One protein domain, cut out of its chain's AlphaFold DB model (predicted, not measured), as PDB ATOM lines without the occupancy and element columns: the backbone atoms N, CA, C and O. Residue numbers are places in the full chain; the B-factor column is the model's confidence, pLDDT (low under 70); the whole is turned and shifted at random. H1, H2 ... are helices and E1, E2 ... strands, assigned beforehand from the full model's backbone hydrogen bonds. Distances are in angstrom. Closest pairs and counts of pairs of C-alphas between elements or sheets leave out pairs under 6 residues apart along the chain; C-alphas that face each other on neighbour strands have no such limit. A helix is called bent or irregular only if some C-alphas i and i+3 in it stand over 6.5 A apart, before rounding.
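AT A GLANCE: This is residues 10 to 157 of the 158 residues of an uncharacterized protein of Streptomyces sp. 1-11 (UniProt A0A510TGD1). A four-stranded sheet stands between helices in three layers, with H3 slanting over one face and H5, with H1 beyond it, on the other. H1 and H2 form a helical hairpin on the H5 side, joined by a long loop, and short H4 sits by the edge strand E1. The printed part has 148 residues with five named helices and four named strands, in the order E1 E2 H1 H2 E3 H3 H4 H5 E4. The mixed sheet runs E1, E2, E3, E4, with only E3 and E4 parallel; the class is mixed, helices and strands. The whole is compact and rounded, with a radius of gyration of the C-alphas of 14.7 A and spans of 37 by 37 by 24 A.

IN THESE COORDINATES: The sheet holds E1, residues 10 to 16, beginning at C-alpha 10 (59.633, 27.709, -17.532); E2, residues 21 to 28, 23.3 A long; E3, residues 75 to 81, 20.7 A; and E4, residues 152 to 156, ending at C-alpha 156 (76.858, 13.089, -17.677). H3, residues 88 to 102, is 21.0 A long and begins at C-alpha 88 (83.678, 26.234, -13.978). H5 spans residues 118 to 130, 18.6 A. H1, residues 30 to 43, measures 20.0 A and is irregular, with C-alphas 31 and 34 7.7 A apart. H2 is residues 58 to 68, 15.2 A, and H4 residues 111 to 114.

HOW THE PARTS SIT: E1 and E2, a hairpin, are antiparallel, with N 12 and O 26 2.9 A apart, within hydrogen-bond range. E2 and E3 are antiparallel, with N 25 and O 77 at 2.8 A. E3 and E4 are parallel, with N 78 and O 153 at 2.8 A; with H3, H4 and H5 between them along the chain they form a strand-helix-strand unit. Residues 10 to 11 of E1 also pair, parallel, with residues 107 to 108. H3 lies over E2 and E3 at a height over the sheet of 8.5 A, slantwise to the strands; its closest C-alphas to E2 are Cys 95 and Leu 23, 6.2 A. H5 is on the opposite face, over E1 and E2, at a height of 8.2 A. H4 only grazes the sheet. H1 touches H5 with its residues 36 to 42 alone, about perpendicular at 78 degrees; the closest C-alphas, Ala 41 and Gly 119, are 4.0 A apart. H1 touches H2 with residues 40 to 43 alone, closest at the C-alphas of Ala 43 and Ala 67, 4.9 A. They run opposite ways at a shallow tilt of 34 degrees, only just short of steep. H2 is not on the sheet. In H2, H3 and H5 every O i to N i+4 pair is within hydrogen-bond range; in H1, 8 of 10 are, and H4 is too short for such a pair.

THE WHOLE: The C-alphas farthest apart, of Asp 31 and Ala 85, are 41.6 A apart. The printed part has no cut. The links H1 to H2, 14 residues, and H5 to E4, 21 residues, are long. The mean pLDDT of the printed part is 92.4, and no printed residue is under 70.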
ATOM      1  N   LEU A  10      58.680  26.860 -18.239       93.12
ATOM      2  CA  LEU A  10      59.633  27.709 -17.532       93.12
ATOM      3  C   LEU A  10      60.655  26.812 -16.843       93.12
ATOM      4  O   LEU A  10      60.280  25.822 -16.219       93.12
ATOM      5  N   CYS A  11      61.934  27.148 -16.947       93.44
ATOM      6  CA  CYS A  11      63.000  26.385 -16.309       93.44
ATOM      7  C   CYS A  11      63.626  27.176 -15.170       93.44
ATOM      8  O   CYS A  11      64.279  28.196 -15.395       93.44
ATOM      9  N   LEU A  12      63.487  26.661 -13.951       96.12
ATOM     10  CA  LEU A  12      64.299  27.106 -12.829       96.12
ATOM     11  C   LEU A  12      65.636  26.365 -12.869       96.12
ATOM     12  O   LEU A  12      65.675  25.137 -12.794       96.12
ATOM     13  N   LEU A  13      66.732  27.111 -13.000       96.06
ATOM     14  CA  LEU A  13      68.073  26.545 -13.111       96.06
ATOM     15  C   LEU A  13      68.800  26.579 -11.769       96.06
ATOM     16  O   LEU A  13      68.867  27.613 -11.106       96.06
ATOM     17  N   HIS A  14      69.426  25.464 -11.410       96.31
ATOM     18  CA  HIS A  14      70.334  25.363 -10.278       96.31
ATOM     19  C   HIS A  14      71.709  24.878 -10.739       96.31
ATOM     20  O   HIS A  14      71.839  23.824 -11.362       96.31
ATOM     21  N   TRP A  15      72.738  25.661 -10.414       96.12
ATOM     22  CA  TRP A  15      74.133  25.359 -10.719       96.12
ATOM     23  C   TRP A  15      74.870  24.855  -9.480       96.12
ATOM     24  O   TRP A  15      74.827  25.498  -8.429       96.12
ATOM     25  N   HIS A  16      75.592  23.748  -9.635       94.00
ATOM     26  CA  HIS A  16      76.549  23.247  -8.663       94.00
ATOM     27  C   HIS A  16      77.975  23.610  -9.102       94.00
ATOM     28  O   HIS A  16      78.470  23.110 -10.112       94.00
ATOM     29  N   GLY A  17      78.613  24.504  -8.341       92.31
ATOM     30  CA  GLY A  17      79.904  25.118  -8.671       92.31
ATOM     31  C   GLY A  17      81.144  24.369  -8.179       92.31
ATOM     32  O   GLY A  17      82.220  24.958  -8.158       92.31
ATOM     33  N   GLU A  18      81.024  23.104  -7.775       89.88
ATOM     34  CA  GLU A  18      82.174  22.277  -7.387       89.88
ATOM     35  C   GLU A  18      82.264  21.041  -8.294       89.88
ATOM     36  O   GLU A  18      81.234  20.563  -8.764       89.88
ATOM     37  N   PRO A  19      83.470  20.516  -8.577       87.88
ATOM     38  CA  PRO A  19      83.617  19.273  -9.325       87.88
ATOM     39  C   PRO A  19      83.025  18.056  -8.581       87.88
ATOM     40  O   PRO A  19      83.316  17.886  -7.394       87.88
ATOM     41  N   PRO A  20      82.286  17.158  -9.263       90.88
ATOM     42  CA  PRO A  20      81.851  17.273 -10.656       90.88
ATOM     43  C   PRO A  20      80.796  18.376 -10.811       90.88
ATOM     44  O   PRO A  20      79.776  18.365 -10.120       90.88
ATOM     45  N   TYR A  21      81.039  19.313 -11.731       94.50
ATOM     46  CA  TYR A  21      80.140  20.445 -11.954       94.50
ATOM     47  C   TYR A  21      78.784  19.938 -12.440       94.50
ATOM     48  O   TYR A  21      78.715  18.915 -13.118       94.50
ATOM     49  N   GLY A  22      77.695  20.645 -12.136       95.38
ATOM     50  CA  GLY A  22      76.368  20.156 -12.504       95.38
ATOM     51  C   GLY A  22      75.342  21.249 -12.735       95.38
ATOM     52  O   GLY A  22      75.318  22.262 -12.037       95.38
ATOM     53  N   LEU A  23      74.457  21.019 -13.703       97.00
ATOM     54  CA  LEU A  23      73.303  21.867 -13.975       97.00
ATOM     55  C   LEU A  23      72.027  21.053 -13.790       97.00
ATOM     56  O   LEU A  23      71.853  20.009 -14.410       97.00
ATOM     57  N   THR A  24      71.130  21.567 -12.958       97.12
ATOM     58  CA  THR A  24      69.779  21.036 -12.770       97.12
ATOM     59  C   THR A  24      68.781  22.044 -13.318       97.12
ATOM     60  O   THR A  24      68.861  23.225 -12.986       97.12
ATOM     61  N   ALA A  25      67.852  21.591 -14.146       96.31
ATOM     62  CA  ALA A  25      66.739  22.365 -14.663       96.31
ATOM     63  C   ALA A  25      65.431  21.732 -14.183       96.31
ATOM     64  O   ALA A  25      65.123  20.585 -14.509       96.31
ATOM     65  N   LEU A  26      64.673  22.490 -13.398       96.19
ATOM     66  CA  LEU A  26      63.338  22.118 -12.957       96.19
ATOM     67  C   LEU A  26      62.321  22.770 -13.892       96.19
ATOM     68  O   LEU A  26      62.249  23.998 -13.965       96.19
ATOM     69  N   GLY A  27      61.555  21.955 -14.612       95.12
ATOM     70  CA  GLY A  27      60.515  22.431 -15.514       95.12
ATOM     71  C   GLY A  27      59.222  22.726 -14.762       95.12
ATOM     72  O   GLY A  27      58.722  21.874 -14.029       95.12
ATOM     73  N   ILE A  28      58.640  23.904 -14.978       94.81
ATOM     74  CA  ILE A  28      57.346  24.309 -14.425       94.81
ATOM     75  C   ILE A  28      56.436  24.801 -15.555       94.81
ATOM     76  O   ILE A  28      56.847  25.580 -16.417       94.81
ATOM     77  N   ALA A  29      55.177  24.358 -15.551       92.56
ATOM     78  CA  ALA A  29      54.173  24.900 -16.459       92.56
ATOM     79  C   ALA A  29      53.880  26.376 -16.091       92.56
ATOM     80  O   ALA A  29      53.628  26.654 -14.914       92.56
ATOM     81  N   PRO A  30      53.904  27.330 -17.045       91.88
ATOM     82  CA  PRO A  30      53.775  28.759 -16.748       91.88
ATOM     83  C   PRO A  30      52.515  29.128 -15.954       91.88
ATOM     84  O   PRO A  30      52.563  29.970 -15.063       91.88
ATOM     85  N   ASP A  31      51.390  28.470 -16.238       93.44
ATOM     86  CA  ASP A  31      50.101  28.667 -15.567       93.44
ATOM     87  C   ASP A  31      50.043  28.066 -14.152       93.44
ATOM     88  O   ASP A  31      49.114  28.341 -13.394       93.44
ATOM     89  N   ARG A  32      51.043  27.262 -13.782       95.00
ATOM     90  CA  ARG A  32      51.152  26.574 -12.489       95.00
ATOM     91  C   ARG A  32      52.263  27.147 -11.611       95.00
ATOM     92  O   ARG A  32      52.396  26.686 -10.483       95.00
ATOM     93  N   LEU A  33      53.034  28.134 -12.083       95.31
ATOM     94  CA  LEU A  33      54.220  28.650 -11.386       95.31
ATOM     95  C   LEU A  33      53.920  29.107  -9.954       95.31
ATOM     96  O   LEU A  33      54.615  28.706  -9.025       95.31
ATOM     97  N   THR A  34      52.869  29.907  -9.768       96.44
ATOM     98  CA  THR A  34      52.478  30.402  -8.440       96.44
ATOM     99  C   THR A  34      52.058  29.267  -7.511       96.44
ATOM    100  O   THR A  34      52.525  29.210  -6.381       96.44
ATOM    101  N   GLU A  35      51.240  28.323  -7.989       97.50
ATOM    102  CA  GLU A  35      50.852  27.158  -7.181       97.50
ATOM    103  C   GLU A  35      52.064  26.284  -6.835       97.50
ATOM    104  O   GLU A  35      52.162  25.775  -5.719       97.50
ATOM    105  N   ALA A  36      52.978  26.096  -7.790       97.25
ATOM    106  CA  ALA A  36      54.190  25.316  -7.597       97.25
ATOM    107  C   ALA A  36      55.050  25.911  -6.481       97.25
ATOM    108  O   ALA A  36      55.471  25.184  -5.584       97.25
ATOM    109  N   GLU A  37      55.235  27.231  -6.493       97.81
ATOM    110  CA  GLU A  37      55.952  27.939  -5.438       97.81
ATOM    111  C   GLU A  37      55.248  27.853  -4.088       97.81
ATOM    112  O   GLU A  37      55.880  27.481  -3.105       97.81
ATOM    113  N   GLU A  38      53.945  28.131  -4.022       97.81
ATOM    114  CA  GLU A  38      53.189  28.066  -2.766       97.81
ATOM    115  C   GLU A  38      53.273  26.678  -2.127       97.81
ATOM    116  O   GLU A  38      53.505  26.550  -0.922       97.81
ATOM    117  N   LYS A  39      53.133  25.624  -2.937       97.88
ATOM    118  CA  LYS A  39      53.248  24.249  -2.451       97.88
ATOM    119  C   LYS A  39      54.672  23.890  -2.065       97.88
ATOM    120  O   LYS A  39      54.841  23.229  -1.050       97.88
ATOM    121  N   ALA A  40      55.678  24.316  -2.824       97.25
ATOM    122  CA  ALA A  40      57.074  24.056  -2.484       97.25
ATOM    123  C   ALA A  40      57.469  24.751  -1.174       97.25
ATOM    124  O   ALA A  40      58.064  24.128  -0.295       97.25
ATOM    125  N   ALA A  41      57.072  26.016  -1.009       96.50
ATOM    126  CA  ALA A  41      57.302  26.783   0.206       96.50
ATOM    127  C   ALA A  41      56.598  26.154   1.416       96.50
ATOM    128  O   ALA A  41      57.207  26.030   2.472       96.50
ATOM    129  N   ALA A  42      55.345  25.712   1.263       96.31
ATOM    130  CA  ALA A  42      54.613  25.041   2.335       96.31
ATOM    131  C   ALA A  42      55.173  23.646   2.662       96.31
ATOM    132  O   ALA A  42      55.247  23.276   3.829       96.31
ATOM    133  N   ALA A  43      55.563  22.873   1.646       94.25
ATOM    134  CA  ALA A  43      56.083  21.515   1.796       94.25
ATOM    135  C   ALA A  43      57.423  21.480   2.537       94.25
ATOM    136  O   ALA A  43      57.676  20.561   3.310       94.25
ATOM    137  N   LEU A  44      58.274  22.473   2.285       93.81
ATOM    138  CA  LEU A  44      59.616  22.560   2.853       93.81
ATOM    139  C   LEU A  44      59.706  23.563   4.011       93.81
ATOM    140  O   LEU A  44      60.800  23.802   4.525       93.81
ATOM    141  N   ALA A  45      58.575  24.137   4.432       89.50
ATOM    142  CA  ALA A  45      58.515  24.976   5.618       89.50
ATOM    143  C   ALA A  45      58.984  24.172   6.836       89.50
ATOM    144  O   ALA A  45      58.539  23.047   7.057       89.50
ATOM    145  N   ASP A  46      59.891  24.759   7.615       86.88
ATOM    146  CA  ASP A  46      60.422  24.187   8.857       86.88
ATOM    147  C   ASP A  46      61.181  22.850   8.704       86.88
ATOM    148  O   ASP A  46      61.468  22.189   9.704       86.88
ATOM    149  N   LEU A  47      61.540  22.451   7.475       85.56
ATOM    150  CA  LEU A  47      62.366  21.269   7.224       85.56
ATOM    151  C   LEU A  47      63.837  21.645   7.039       85.56
ATOM    152  O   LEU A  47      64.192  22.468   6.191       85.56
ATOM    153  N   ASP A  48      64.707  20.967   7.784       86.00
ATOM    154  CA  ASP A  48      66.148  21.044   7.577       86.00
ATOM    155  C   ASP A  48      66.534  20.248   6.324       86.00
ATOM    156  O   ASP A  48      66.407  19.021   6.269       86.00
ATOM    157  N   LEU A  49      67.012  20.953   5.297       89.31
ATOM    158  CA  LEU A  49      67.467  20.310   4.068       89.31
ATOM    159  C   LEU A  49      68.818  19.619   4.314       89.31
ATOM    160  O   LEU A  49      69.749  20.261   4.813       89.31
ATOM    161  N   PRO A  50      68.970  18.335   3.949       92.62
ATOM    162  CA  PRO A  50      70.217  17.622   4.164       92.62
ATOM    163  C   PRO A  50      71.330  18.171   3.265       92.62
ATOM    164  O   PRO A  50      71.096  18.567   2.126       92.62
ATOM    165  N   ALA A  51      72.571  18.129   3.752       90.56
ATOM    166  CA  ALA A  51      73.752  18.459   2.947       90.56
ATOM    167  C   ALA A  51      74.152  17.331   1.972       90.56
ATOM    168  O   ALA A  51      74.857  17.580   0.998       90.56
ATOM    169  N   SER A  52      73.702  16.101   2.235       90.00
ATOM    170  CA  SER A  52      73.930  14.899   1.426       90.00
ATOM    171  C   SER A  52      72.664  14.053   1.451       90.00
ATOM    172  O   SER A  52      72.158  13.743   2.527       90.00
ATOM    173  N   TRP A  53      72.142  13.679   0.280       93.00
ATOM    174  CA  TRP A  53      70.985  12.779   0.204       93.00
ATOM    175  C   TRP A  53      71.354  11.339   0.583       93.00
ATOM    176  O   TRP A  53      70.564  10.629   1.206       93.00
ATOM    177  N   ALA A  54      72.578  10.918   0.250       90.69
ATOM    178  CA  ALA A  54      73.075   9.580   0.553       90.69
ATOM    179  C   ALA A  54      73.179   9.346   2.069       90.69
ATOM    180  O   ALA A  54      72.772   8.292   2.555       90.69
ATOM    181  N   ASP A  55      73.658  10.358   2.800       91.06
ATOM    182  CA  ASP A  55      73.897  10.290   4.248       91.06
ATOM    183  C   ASP A  55      72.703  10.778   5.089       91.06
ATOM    184  O   ASP A  55      72.763  10.766   6.320       91.06
ATOM    185  N   ALA A  56      71.626  11.241   4.446       93.00
ATOM    186  CA  ALA A  56      70.420  11.682   5.137       93.00
ATOM    187  C   ALA A  56      69.715  10.510   5.834       93.00
ATOM    188  O   ALA A  56      69.667   9.392   5.316       93.00
ATOM    189  N   ASP A  57      69.104  10.788   6.990       94.06
ATOM    190  CA  ASP A  57      68.260   9.816   7.686       94.06
ATOM    191  C   ASP A  57      67.128   9.334   6.747       94.06
ATOM    192  O   ASP A  57      66.431  10.172   6.159       94.06
ATOM    193  N   PRO A  58      66.899   8.015   6.599       94.75
ATOM    194  CA  PRO A  58      65.813   7.480   5.776       94.75
ATOM    195  C   PRO A  58      64.435   8.079   6.088       94.75
ATOM    196  O   PRO A  58      63.646   8.322   5.178       94.75
ATOM    197  N   ALA A  59      64.127   8.361   7.357       94.88
ATOM    198  CA  ALA A  59      62.877   9.001   7.751       94.88
ATOM    199  C   ALA A  59      62.790  10.449   7.248       94.88
ATOM    200  O   ALA A  59      61.721  10.870   6.803       94.88
ATOM    201  N   LEU A  60      63.906  11.187   7.258       94.88
ATOM    202  CA  LEU A  60      63.976  12.525   6.668       94.88
ATOM    203  C   LEU A  60      63.788  12.463   5.147       94.88
ATOM    204  O   LEU A  60      63.025  13.259   4.606       94.88
ATOM    205  N   ARG A  61      64.409  11.493   4.460       95.44
ATOM    206  CA  ARG A  61      64.202  11.294   3.015       95.44
ATOM    207  C   ARG A  61      62.735  11.048   2.691       95.44
ATOM    208  O   ARG A  61      62.175  11.778   1.881       95.44
ATOM    209  N   ARG A  62      62.084  10.102   3.379       96.00
ATOM    210  CA  ARG A  62      60.651   9.808   3.172       96.00
ATOM    211  C   ARG A  62      59.766  11.019   3.427       96.00
ATOM    212  O   ARG A  62      58.827  11.258   2.672       96.00
ATOM    213  N   LEU A  63      60.073  11.800   4.465       95.00
ATOM    214  CA  LEU A  63      59.355  13.036   4.763       95.00
ATOM    215  C   LEU A  63      59.489  14.050   3.618       95.00
ATOM    216  O   LEU A  63      58.480  14.586   3.165       95.00
ATOM    217  N   LEU A  64      60.710  14.271   3.123       95.81
ATOM    218  CA  LEU A  64      60.984  15.198   2.022       95.81
ATOM    219  C   LEU A  64      60.343  14.734   0.707       95.81
ATOM    220  O   LEU A  64      59.725  15.543   0.020       95.81
ATOM    221  N   VAL A  65      60.413  13.441   0.376       96.12
ATOM    222  CA  VAL A  65      59.744  12.867  -0.807       96.12
ATOM    223  C   VAL A  65      58.230  13.054  -0.714       96.12
ATOM    224  O   VAL A  65      57.603  13.547  -1.656       96.12
ATOM    225  N   ALA A  66      57.631  12.710   0.430       94.94
ATOM    226  CA  ALA A  66      56.197  12.869   0.647       94.94
ATOM    227  C   ALA A  66      55.755  14.337   0.547       94.94
ATOM    228  O   ALA A  66      54.719  14.622  -0.058       94.94
ATOM    229  N   ALA A  67      56.544  15.266   1.092       94.31
ATOM    230  CA  ALA A  67      56.266  16.697   1.033       94.31
ATOM    231  C   ALA A  67      56.337  17.232  -0.412       94.31
ATOM    232  O   ALA A  67      55.396  17.872  -0.899       94.31
ATOM    233  N   CYS A  68      57.412  16.899  -1.131       96.12
ATOM    234  CA  CYS A  68      57.659  17.357  -2.499       96.12
ATOM    235  C   CYS A  68      56.687  16.771  -3.531       96.12
ATOM    236  O   CYS A  68      56.428  17.418  -4.542       96.12
ATOM    237  N   ARG A  69      56.077  15.603  -3.278       95.50
ATOM    238  CA  ARG A  69      55.125  14.956  -4.207       95.50
ATOM    239  C   ARG A  69      53.920  15.835  -4.572       95.50
ATOM    240  O   ARG A  69      53.289  15.632  -5.603       95.50
ATOM    241  N   SER A  70      53.574  16.803  -3.725       93.69
ATOM    242  CA  SER A  70      52.465  17.727  -3.987       93.69
ATOM    243  C   SER A  70      52.820  18.881  -4.937       93.69
ATOM    244  O   SER A  70      51.904  19.538  -5.447       93.69
ATOM    245  N   VAL A  71      54.116  19.131  -5.166       96.56
ATOM    246  CA  VAL A  71      54.634  20.262  -5.944       96.56
ATOM    247  C   VAL A  71      54.466  19.975  -7.440       96.56
ATOM    248  O   VAL A  71      55.104  19.062  -7.961       96.56
ATOM    249  N   PRO A  72      53.625  20.733  -8.168       94.56
ATOM    250  CA  PRO A  72      53.447  20.526  -9.598       94.56
ATOM    251  C   PRO A  72      54.721  20.893 -10.364       94.56
ATOM    252  O   PRO A  72      55.156  22.044 -10.356       94.56
ATOM    253  N   THR A  73      55.278  19.917 -11.074       94.12
ATOM    254  CA  THR A  73      56.434  20.082 -11.959       94.12
ATOM    255  C   THR A  73      56.104  19.477 -13.322       94.12
ATOM    256  O   THR A  73      55.286  18.568 -13.425       94.12
ATOM    257  N   ALA A  74      56.675  20.033 -14.388       92.19
ATOM    258  CA  ALA A  74      56.521  19.526 -15.754       92.19
ATOM    259  C   ALA A  74      57.602  18.493 -16.111       92.19
ATOM    260  O   ALA A  74      57.446  17.743 -17.070       92.19
ATOM    261  N   GLY A  75      58.698  18.473 -15.352       92.75
ATOM    262  CA  GLY A  75      59.766  17.496 -15.481       92.75
ATOM    263  C   GLY A  75      61.070  17.979 -14.862       92.75
ATOM    264  O   GLY A  75      61.160  19.092 -14.331       92.75
ATOM    265  N   LEU A  76      62.094  17.148 -15.001       95.81
ATOM    266  CA  LEU A  76      63.440  17.398 -14.506       95.81
ATOM    267  C   LEU A  76      64.486  17.085 -15.579       95.81
ATOM    268  O   LEU A  76      64.412  16.071 -16.267       95.81
ATOM    269  N   TRP A  77      65.522  17.912 -15.654       95.69
ATOM    270  CA  TRP A  77      66.736  17.582 -16.386       95.69
ATOM    271  C   TRP A  77      67.968  17.884 -15.536       95.69
ATOM    272  O   TRP A  77      68.090  18.967 -14.965       95.69
ATOM    273  N   HIS A  78      68.892  16.935 -15.447       96.19
ATOM    274  CA  HIS A  78      70.163  17.097 -14.761       96.19
ATOM    275  C   HIS A  78      71.305  16.565 -15.616       96.19
ATOM    276  O   HIS A  78      71.239  15.448 -16.135       96.19
ATOM    277  N   VAL A  79      72.388  17.336 -15.688       95.88
ATOM    278  CA  VAL A  79      73.648  16.858 -16.251       95.88
ATOM    279  C   VAL A  79      74.822  17.228 -15.359       95.88
ATOM    280  O   VAL A  79      74.893  18.351 -14.845       95.88
ATOM    281  N   THR A  80      75.761  16.298 -15.223       94.44
ATOM    282  CA  THR A  80      77.081  16.539 -14.641       94.44
ATOM    283  C   THR A  80      78.161  16.663 -15.713       94.44
ATOM    284  O   THR A  80      78.060  16.088 -16.796       94.44
ATOM    285  N   ASP A  81      79.210  17.417 -15.409       93.44
ATOM    286  CA  ASP A  81      80.458  17.476 -16.165       93.44
ATOM    287  C   ASP A  81      81.597  17.056 -15.229       93.44
ATOM    288  O   ASP A  81      82.010  17.805 -14.336       93.44
ATOM    289  N   ASP A  82      82.052  15.817 -15.393       89.31
ATOM    290  CA  ASP A  82      83.073  15.174 -14.562       89.31
ATOM    291  C   ASP A  82      84.475  15.226 -15.191       89.31
ATOM    292  O   ASP A  82      85.435  14.666 -14.648       89.31
ATOM    293  N   ARG A  83      84.620  15.923 -16.326       89.75
ATOM    294  CA  ARG A  83      85.879  15.965 -17.069       89.75
ATOM    295  C   ARG A  83      86.969  16.631 -16.221       89.75
ATOM    296  O   ARG A  83      86.780  17.735 -15.699       89.75
ATOM    297  N   PRO A  84      88.150  16.000 -16.091       85.56
ATOM    298  CA  PRO A  84      89.201  16.511 -15.226       85.56
ATOM    299  C   PRO A  84      89.762  17.839 -15.750       85.56
ATOM    300  O   PRO A  84      89.898  18.040 -16.956       85.56
ATOM    301  N   ALA A  85      90.159  18.720 -14.827       83.06
ATOM    302  CA  ALA A  85      90.815  20.004 -15.107       83.06
ATOM    303  C   ALA A  85      90.000  21.003 -15.958       83.06
ATOM    304  O   ALA A  85      90.566  21.940 -16.527       83.06
ATOM    305  N   LEU A  86      88.678  20.834 -16.031       88.50
ATOM    306  CA  LEU A  86      87.791  21.803 -16.660       88.50
ATOM    307  C   LEU A  86      87.592  23.029 -15.751       88.50
ATOM    308  O   LEU A  86      87.554  22.909 -14.528       88.50
ATOM    309  N   THR A  87      87.458  24.219 -16.338       93.50
ATOM    310  CA  THR A  87      87.076  25.417 -15.578       93.50
ATOM    311  C   THR A  87      85.565  25.455 -15.367       93.50
ATOM    312  O   THR A  87      84.810  24.998 -16.227       93.50
ATOM    313  N   GLU A  88      85.111  26.064 -14.269       95.25
ATOM    314  CA  GLU A  88      83.678  26.234 -13.978       95.25
ATOM    315  C   GLU A  88      82.927  26.902 -15.142       95.25
ATOM    316  O   GLU A  88      81.897  26.399 -15.583       95.25
ATOM    317  N   ASP A  89      83.479  27.983 -15.707       95.38
ATOM    318  CA  ASP A  89      82.879  28.690 -16.848       95.38
ATOM    319  C   ASP A  89      82.673  27.776 -18.059       95.38
ATOM    320  O   ASP A  89      81.657  27.861 -18.757       95.38
ATOM    321  N   ARG A  90      83.636  26.882 -18.317       94.75
ATOM    322  CA  ARG A  90      83.551  25.951 -19.438       94.75
ATOM    323  C   ARG A  90      82.497  24.878 -19.187       94.75
ATOM    324  O   ARG A  90      81.726  24.597 -20.104       94.75
ATOM    325  N   ALA A  91      82.438  24.339 -17.969       95.25
ATOM    326  CA  ALA A  91      81.443  23.340 -17.583       95.25
ATOM    327  C   ALA A  91      80.047  23.940 -17.711       95.25
ATOM    328  O   ALA A  91      79.166  23.380 -18.354       95.25
ATOM    329  N   ARG A  92      79.870  25.153 -17.179       95.38
ATOM    330  CA  ARG A  92      78.602  25.875 -17.231       95.38
ATOM    331  C   ARG A  92      78.136  26.104 -18.661       95.38
ATOM    332  O   ARG A  92      76.970  25.862 -18.966       95.38
ATOM    333  N   TYR A  93      79.041  26.536 -19.541       94.88
ATOM    334  CA  TYR A  93      78.741  26.707 -20.960       94.88
ATOM    335  C   TYR A  93      78.311  25.389 -21.622       94.88
ATOM    336  O   TYR A  93      77.291  25.356 -22.315       94.88
ATOM    337  N   ASP A  94      79.064  24.307 -21.413       95.38
ATOM    338  CA  ASP A  94      78.779  23.015 -22.039       95.38
ATOM    339  C   ASP A  94      77.465  22.399 -21.511       95.38
ATOM    340  O   ASP A  94      76.663  21.921 -22.319       95.38
ATOM    341  N   CYS A  95      77.179  22.508 -20.207       94.75
ATOM    342  CA  CYS A  95      75.915  22.080 -19.599       94.75
ATOM    343  C   CYS A  95      74.715  22.885 -20.117       94.75
ATOM    344  O   CYS A  95      73.699  22.303 -20.490       94.75
ATOM    345  N   LEU A  96      74.822  24.218 -20.198       93.38
ATOM    346  CA  LEU A  96      73.755  25.062 -20.756       93.38
ATOM    347  C   LEU A  96      73.479  24.724 -22.224       93.38
ATOM    348  O   LEU A  96      72.326  24.672 -22.651       93.38
ATOM    349  N   ARG A  97      74.533  24.462 -23.001       93.56
ATOM    350  CA  ARG A  97      74.395  24.045 -24.398       93.56
ATOM    351  C   ARG A  97      73.679  22.696 -24.516       93.56
ATOM    352  O   ARG A  97      72.867  22.536 -25.424       93.56
ATOM    353  N   ALA A  98      73.968  21.750 -23.622       93.25
ATOM    354  CA  ALA A  98      73.286  20.458 -23.583       93.25
ATOM    355  C   ALA A  98      71.802  20.597 -23.204       93.25
ATOM    356  O   ALA A  98      70.961  20.002 -23.872       93.25
ATOM    357  N   LEU A  99      71.471  21.451 -22.227       91.38
ATOM    358  CA  LEU A  99      70.081  21.739 -21.851       91.38
ATOM    359  C   LEU A  99      69.266  22.246 -23.048       91.38
ATOM    360  O   LEU A  99      68.187  21.734 -23.318       91.38
ATOM    361  N   ILE A 100      69.794  23.224 -23.792       90.12
ATOM    362  CA  ILE A 100      69.103  23.807 -24.958       90.12
ATOM    363  C   ILE A 100      68.861  22.758 -26.054       90.12
ATOM    364  O   ILE A 100      67.862  22.835 -26.771       90.12
ATOM    365  N   ALA A 101      69.782  21.803 -26.212       89.81
ATOM    366  CA  ALA A 101      69.650  20.729 -27.188       89.81
ATOM    367  C   ALA A 101      68.587  19.698 -26.776       89.81
ATOM    368  O   ALA A 101      67.827  19.252 -27.632       89.81
ATOM    369  N   GLU A 102      68.532  19.346 -25.491       87.06
ATOM    370  CA  GLU A 102      67.609  18.333 -24.972       87.06
ATOM    371  C   GLU A 102      66.188  18.881 -24.797       87.06
ATOM    372  O   GLU A 102      65.212  18.219 -25.141       87.06
ATOM    373  N   TRP A 103      66.061  20.108 -24.293       85.50
ATOM    374  CA  TRP A 103      64.789  20.765 -23.991       85.50
ATOM    375  C   TRP A 103      64.593  22.011 -24.880       85.50
ATOM    376  O   TRP A 103      64.687  23.154 -24.422       85.50
ATOM    377  N   PRO A 104      64.317  21.832 -26.188       77.75
ATOM    378  CA  PRO A 104      64.152  22.953 -27.101       77.75
ATOM    379  C   PRO A 104      62.879  23.746 -26.778       77.75
ATOM    380  O   PRO A 104      61.781  23.197 -26.699       77.75
ATOM    381  N   GLY A 105      63.017  25.069 -26.664       75.00
ATOM    382  CA  GLY A 105      61.892  25.978 -26.414       75.00
ATOM    383  C   GLY A 105      61.564  26.205 -24.938       75.00
ATOM    384  O   GLY A 105      60.567  26.864 -24.646       75.00
ATOM    385  N   THR A 106      62.392  25.706 -24.018       79.25
ATOM    386  CA  THR A 106      62.311  26.107 -22.614       79.25
ATOM    387  C   THR A 106      62.814  27.518 -22.407       79.25
ATOM    388  O   THR A 106      63.832  27.919 -22.978       79.25
ATOM    389  N   GLU A 107      62.127  28.242 -21.540       86.25
ATOM    390  CA  GLU A 107      62.475  29.607 -21.180       86.25
ATOM    391  C   GLU A 107      63.093  29.592 -19.777       86.25
ATOM    392  O   GLU A 107      62.397  29.269 -18.810       86.25
ATOM    393  N   PRO A 108      64.409  29.837 -19.640       89.62
ATOM    394  CA  PRO A 108      65.027  29.902 -18.327       89.62
ATOM    395  C   PRO A 108      64.488  31.117 -17.576       89.62
ATOM    396  O   PRO A 108      64.451  32.219 -18.123       89.62
ATOM    397  N   LEU A 109      64.108  30.915 -16.317       90.19
ATOM    398  CA  LEU A 109      63.763  32.016 -15.426       90.19
ATOM    399  C   LEU A 109      64.983  32.915 -15.234       90.19
ATOM    400  O   LEU A 109      66.104  32.435 -15.020       90.19
ATOM    401  N   LEU A 110      64.763  34.225 -15.291       88.81
ATOM    402  CA  LEU A 110      65.794  35.197 -14.970       88.81
ATOM    403  C   LEU A 110      66.132  35.116 -13.479       88.81
ATOM    404  O   LEU A 110      65.291  34.750 -12.658       88.81
ATOM    405  N   THR A 111      67.350  35.515 -13.108       86.56
ATOM    406  CA  THR A 111      67.805  35.486 -11.707       86.56
ATOM    407  C   THR A 111      66.828  36.199 -10.768       86.56
ATOM    408  O   THR A 111      66.456  35.645  -9.745       86.56
ATOM    409  N   GLU A 112      66.325  37.377 -11.150       89.25
ATOM    410  CA  GLU A 112      65.370  38.140 -10.330       89.25
ATOM    411  C   GLU A 112      64.010  37.445 -10.155       89.25
ATOM    412  O   GLU A 112      63.308  37.692  -9.174       89.25
ATOM    413  N   GLU A 113      63.608  36.611 -11.116       90.38
ATOM    414  CA  GLU A 113      62.378  35.820 -11.039       90.38
ATOM    415  C   GLU A 113      62.599  34.595 -10.155       90.38
ATOM    416  O   GLU A 113      61.787  34.329  -9.274       90.38
ATOM    417  N   ALA A 114      63.729  33.906 -10.332       89.81
ATOM    418  CA  ALA A 114      64.144  32.779  -9.502       89.81
ATOM    419  C   ALA A 114      64.296  33.168  -8.020       89.81
ATOM    420  O   ALA A 114      63.841  32.436  -7.144       89.81
ATOM    421  N   ASP A 115      64.853  34.349  -7.732       91.75
ATOM    422  CA  ASP A 115      65.027  34.865  -6.367       91.75
ATOM    423  C   ASP A 115      63.690  35.075  -5.629       91.75
ATOM    424  O   ASP A 115      63.647  35.096  -4.398       91.75
ATOM    425  N   ARG A 116      62.579  35.211  -6.367       94.12
ATOM    426  CA  ARG A 116      61.217  35.318  -5.811       94.12
ATOM    427  C   ARG A 116      60.543  33.964  -5.599       94.12
ATOM    428  O   ARG A 116      59.395  33.939  -5.163       94.12
ATOM    429  N   LEU A 117      61.236  32.867  -5.899       96.19
ATOM    430  CA  LEU A 117      60.730  31.497  -5.827       96.19
ATOM    431  C   LEU A 117      61.603  30.648  -4.877       96.19
ATOM    432  O   LEU A 117      62.270  29.698  -5.313       96.19
ATOM    433  N   PRO A 118      61.703  31.018  -3.584       95.31
ATOM    434  CA  PRO A 118      62.570  30.327  -2.631       95.31
ATOM    435  C   PRO A 118      62.181  28.858  -2.413       95.31
ATOM    436  O   PRO A 118      63.073  28.023  -2.246       95.31
ATOM    437  N   GLY A 119      60.890  28.520  -2.451       96.31
ATOM    438  CA  GLY A 119      60.397  27.152  -2.314       96.31
ATOM    439  C   GLY A 119      60.843  26.272  -3.477       96.31
ATOM    440  O   GLY A 119      61.473  25.233  -3.270       96.31
ATOM    441  N   LEU A 120      60.599  26.701  -4.716       96.94
ATOM    442  CA  LEU A 120      61.057  25.972  -5.903       96.94
ATOM    443  C   LEU A 120      62.584  25.914  -5.984       96.94
ATOM    444  O   LEU A 120      63.141  24.900  -6.404       96.94
ATOM    445  N   THR A 121      63.279  26.955  -5.521       95.44
ATOM    446  CA  THR A 121      64.745  26.945  -5.413       95.44
ATOM    447  C   THR A 121      65.228  25.870  -4.441       95.44
ATOM    448  O   THR A 121      66.216  25.186  -4.724       95.44
ATOM    449  N   ALA A 122      64.537  25.672  -3.317       95.50
ATOM    450  CA  ALA A 122      64.834  24.592  -2.382       95.50
ATOM    451  C   ALA A 122      64.584  23.207  -3.007       95.50
ATOM    452  O   ALA A 122      65.447  22.335  -2.898       95.50
ATOM    453  N   VAL A 123      63.480  23.027  -3.743       96.75
ATOM    454  CA  VAL A 123      63.204  21.786  -4.493       96.75
ATOM    455  C   VAL A 123      64.301  21.509  -5.524       96.75
ATOM    456  O   VAL A 123      64.836  20.402  -5.570       96.75
ATOM    457  N   ALA A 124      64.705  22.507  -6.314       95.75
ATOM    458  CA  ALA A 124      65.768  22.351  -7.308       95.75
ATOM    459  C   ALA A 124      67.114  21.961  -6.668       95.75
ATOM    460  O   ALA A 124      67.826  21.110  -7.198       95.75
ATOM    461  N   ARG A 125      67.445  22.530  -5.500       94.62
ATOM    462  CA  ARG A 125      68.646  22.171  -4.724       94.62
ATOM    463  C   ARG A 125      68.593  20.742  -4.189       94.62
ATOM    464  O   ARG A 125      69.574  20.018  -4.332       94.62
ATOM    465  N   LEU A 126      67.466  20.333  -3.603       95.88
ATOM    466  CA  LEU A 126      67.254  18.954  -3.148       95.88
ATOM    467  C   LEU A 126      67.416  17.968  -4.302       95.88
ATOM    468  O   LEU A 126      68.143  16.988  -4.195       95.88
ATOM    469  N   THR A 127      66.808  18.280  -5.437       95.81
ATOM    470  CA  THR A 127      66.887  17.448  -6.637       95.81
ATOM    471  C   THR A 127      68.319  17.327  -7.140       95.81
ATOM    472  O   THR A 127      68.790  16.229  -7.420       95.81
ATOM    473  N   ALA A 128      69.062  18.434  -7.161       95.25
ATOM    474  CA  ALA A 128      70.476  18.429  -7.512       95.25
ATOM    475  C   ALA A 128      71.349  17.615  -6.540       95.25
ATOM    476  O   ALA A 128      72.423  17.153  -6.926       95.25
ATOM    477  N   LEU A 129      70.940  17.451  -5.277       94.19
ATOM    478  CA  LEU A 129      71.603  16.544  -4.335       94.19
ATOM    479  C   LEU A 129      71.321  15.084  -4.687       94.19
ATOM    480  O   LEU A 129      72.257  14.288  -4.710       94.19
ATOM    481  N   VAL A 130      70.067  14.745  -5.003       94.19
ATOM    482  CA  VAL A 130      69.672  13.374  -5.365       94.19
ATOM    483  C   VAL A 130      70.327  12.935  -6.673       94.19
ATOM    484  O   VAL A 130      70.899  11.854  -6.730       94.19
ATOM    485  N   CYS A 131      70.354  13.795  -7.696       93.56
ATOM    486  CA  CYS A 131      70.974  13.472  -8.986       93.56
ATOM    487  C   CYS A 131      72.489  13.216  -8.912       93.56
ATOM    488  O   CYS A 131      73.053  12.632  -9.832       93.56
ATOM    489  N   ARG A 132      73.155  13.667  -7.843       89.75
ATOM    490  CA  ARG A 132      74.593  13.453  -7.604       89.75
ATOM    491  C   ARG A 132      74.870  12.298  -6.644       89.75
ATOM    492  O   ARG A 132      76.019  12.083  -6.262       89.75
ATOM    493  N   MET A 133      73.835  11.580  -6.223       89.94
ATOM    494  CA  MET A 133      73.998  10.389  -5.409       89.94
ATOM    495  C   MET A 133      74.754   9.310  -6.206       89.94
ATOM    496  O   MET A 133      74.484   9.139  -7.397       89.94
ATOM    497  N   PRO A 134      75.692   8.572  -5.583       83.69
ATOM    498  CA  PRO A 134      76.379   7.479  -6.258       83.69
ATOM    499  C   PRO A 134      75.385   6.418  -6.755       83.69
ATOM    500  O   PRO A 134      74.458   6.071  -6.016       83.69
ATOM    501  N   PRO A 135      75.571   5.866  -7.969       77.25
ATOM    502  CA  PRO A 135      74.633   4.915  -8.566       77.25
ATOM    503  C   PRO A 135      74.548   3.581  -7.808       77.25
ATOM    504  O   PRO A 135      73.634   2.796  -8.040       77.25
ATOM    505  N   GLU A 136      75.491   3.296  -6.907       82.88
ATOM    506  CA  GLU A 136      75.482   2.099  -6.066       82.88
ATOM    507  C   GLU A 136      74.519   2.203  -4.872       82.88
ATOM    508  O   GLU A 136      74.270   1.197  -4.200       82.88
ATOM    509  N   VAL A 137      73.995   3.399  -4.580       82.38
ATOM    510  CA  VAL A 137      73.041   3.614  -3.490       82.38
ATOM    511  C   VAL A 137      71.644   3.216  -3.954       82.38
ATOM    512  O   VAL A 137      71.027   3.887  -4.775       82.38
ATOM    513  N   TRP A 138      71.128   2.130  -3.382       82.31
ATOM    514  CA  TRP A 138      69.765   1.666  -3.617       82.31
ATOM    515  C   TRP A 138      68.815   2.302  -2.604       82.31
ATOM    516  O   TRP A 138      68.989   2.125  -1.396       82.31
ATOM    517  N   LEU A 139      67.817   3.030  -3.100       87.19
ATOM    518  CA  LEU A 139      66.747   3.612  -2.297       87.19
ATOM    519  C   LEU A 139      65.440   2.853  -2.523       87.19
ATOM    520  O   LEU A 139      65.175   2.344  -3.612       87.19
ATOM    521  N   GLU A 140      64.616   2.796  -1.484       88.75
ATOM    522  CA  GLU A 140      63.203   2.448  -1.633       88.75
ATOM    523  C   GLU A 140      62.478   3.577  -2.383       88.75
ATOM    524  O   GLU A 140      62.855   4.741  -2.261       88.75
ATOM    525  N   ALA A 141      61.387   3.272  -3.091       85.19
ATOM    526  CA  ALA A 141      60.618   4.270  -3.858       85.19
ATOM    527  C   ALA A 141      60.081   5.435  -2.996       85.19
ATOM    528  O   ALA A 141      59.859   6.547  -3.461       85.19
ATOM    529  N   GLU A 142      59.858   5.199  -1.701       91.12
ATOM    530  CA  GLU A 142      59.449   6.254  -0.764       91.12
ATOM    531  C   GLU A 142      60.601   7.197  -0.383       91.12
ATOM    532  O   GLU A 142      60.355   8.259   0.180       91.12
ATOM    533  N   GLU A 143      61.844   6.809  -0.658       93.12
ATOM    534  CA  GLU A 143      63.070   7.560  -0.371       93.12
ATOM    535  C   GLU A 143      63.692   8.177  -1.627       93.12
ATOM    536  O   GLU A 143      64.552   9.053  -1.507       93.12
ATOM    537  N   ASP A 144      63.263   7.749  -2.814       92.31
ATOM    538  CA  ASP A 144      63.712   8.305  -4.082       92.31
ATOM    539  C   ASP A 144      62.915   9.569  -4.432       92.31
ATOM    540  O   ASP A 144      61.715   9.535  -4.708       92.31
ATOM    541  N   LEU A 145      63.588  10.723  -4.416       93.75
ATOM    542  CA  LEU A 145      62.964  11.980  -4.826       93.75
ATOM    543  C   LEU A 145      62.697  12.015  -6.331       93.75
ATOM    544  O   LEU A 145      61.788  12.723  -6.748       93.75
ATOM    545  N   LEU A 146      63.451  11.276  -7.149       93.44
ATOM    546  CA  LEU A 146      63.263  11.295  -8.599       93.44
ATOM    547  C   LEU A 146      61.914  10.691  -9.011       93.44
ATOM    548  O   LEU A 146      61.340  11.116 -10.013       93.44
ATOM    549  N   ASP A 147      61.354   9.805  -8.183       91.81
ATOM    550  CA  ASP A 147      60.041   9.183  -8.389       91.81
ATOM    551  C   ASP A 147      58.865  10.174  -8.325       91.81
ATOM    552  O   ASP A 147      57.741   9.819  -8.685       91.81
ATOM    553  N   ILE A 148      59.074  11.424  -7.882       92.94
ATOM    554  CA  ILE A 148      58.015  12.448  -7.919       92.94
ATOM    555  C   ILE A 148      57.837  13.070  -9.311       92.94
ATOM    556  O   ILE A 148      56.843  13.761  -9.536       92.94
ATOM    557  N   TYR A 149      58.803  12.887 -10.218       92.88
ATOM    558  CA  TYR A 149      58.786  13.494 -11.545       92.88
ATOM    559  C   TYR A 149      58.188  12.540 -12.576       92.88
ATOM    560  O   TYR A 149      58.742  11.478 -12.846       92.88
ATOM    561  N   ASP A 150      57.124  12.976 -13.251       88.25
ATOM    562  CA  ASP A 150      56.520  12.223 -14.361       88.25
ATOM    563  C   ASP A 150      57.493  12.018 -15.535       88.25
ATOM    564  O   ASP A 150      57.350  11.102 -16.346       88.25
ATOM    565  N   THR A 151      58.472  12.911 -15.685       90.56
ATOM    566  CA  THR A 151      59.513  12.829 -16.709       90.56
ATOM    567  C   THR A 151      60.801  13.415 -16.160       90.56
ATOM    568  O   THR A 151      60.827  14.575 -15.739       90.56
ATOM    569  N   TYR A 152      61.879  12.632 -16.193       92.75
ATOM    570  CA  TYR A 152      63.201  13.116 -15.826       92.75
ATOM    571  C   TYR A 152      64.314  12.533 -16.698       92.75
ATOM    572  O   TYR A 152      64.225  11.404 -17.178       92.75
ATOM    573  N   THR A 153      65.388  13.308 -16.846       93.12
ATOM    574  CA  THR A 153      66.656  12.873 -17.442       93.12
ATOM    575  C   THR A 153      67.792  13.218 -16.486       93.12
ATOM    576  O   THR A 153      67.928  14.372 -16.086       93.12
ATOM    577  N   VAL A 154      68.625  12.233 -16.145       92.88
ATOM    578  CA  VAL A 154      69.866  12.414 -15.375       92.88
ATOM    579  C   VAL A 154      71.004  11.796 -16.176       92.88
ATOM    580  O   VAL A 154      70.894  10.656 -16.628       92.88
ATOM    581  N   GLY A 155      72.091  12.537 -16.381       92.06
ATOM    582  CA  GLY A 155      73.233  12.032 -17.136       92.06
ATOM    583  C   GLY A 155      74.522  12.807 -16.904       92.06
ATOM    584  O   GLY A 155      74.603  13.688 -16.052       92.06
ATOM    585  N   THR A 156      75.525  12.480 -17.712       91.75
ATOM    586  CA  THR A 156      76.858  13.089 -17.677       91.75
ATOM    587  C   THR A 156      77.252  13.508 -19.087       91.75
ATOM    588  O   THR A 156      76.885  12.846 -20.063       91.75
ATOM    589  N   LEU A 157      77.954  14.634 -19.210       90.62
ATOM    590  CA  LEU A 157      78.471  15.093 -20.492       90.62
ATOM    591  C   LEU A 157      79.592  14.167 -20.998       90.62
ATOM    592  O   LEU A 157      80.419  13.730 -20.203       90.62
TER     593      LEU A 157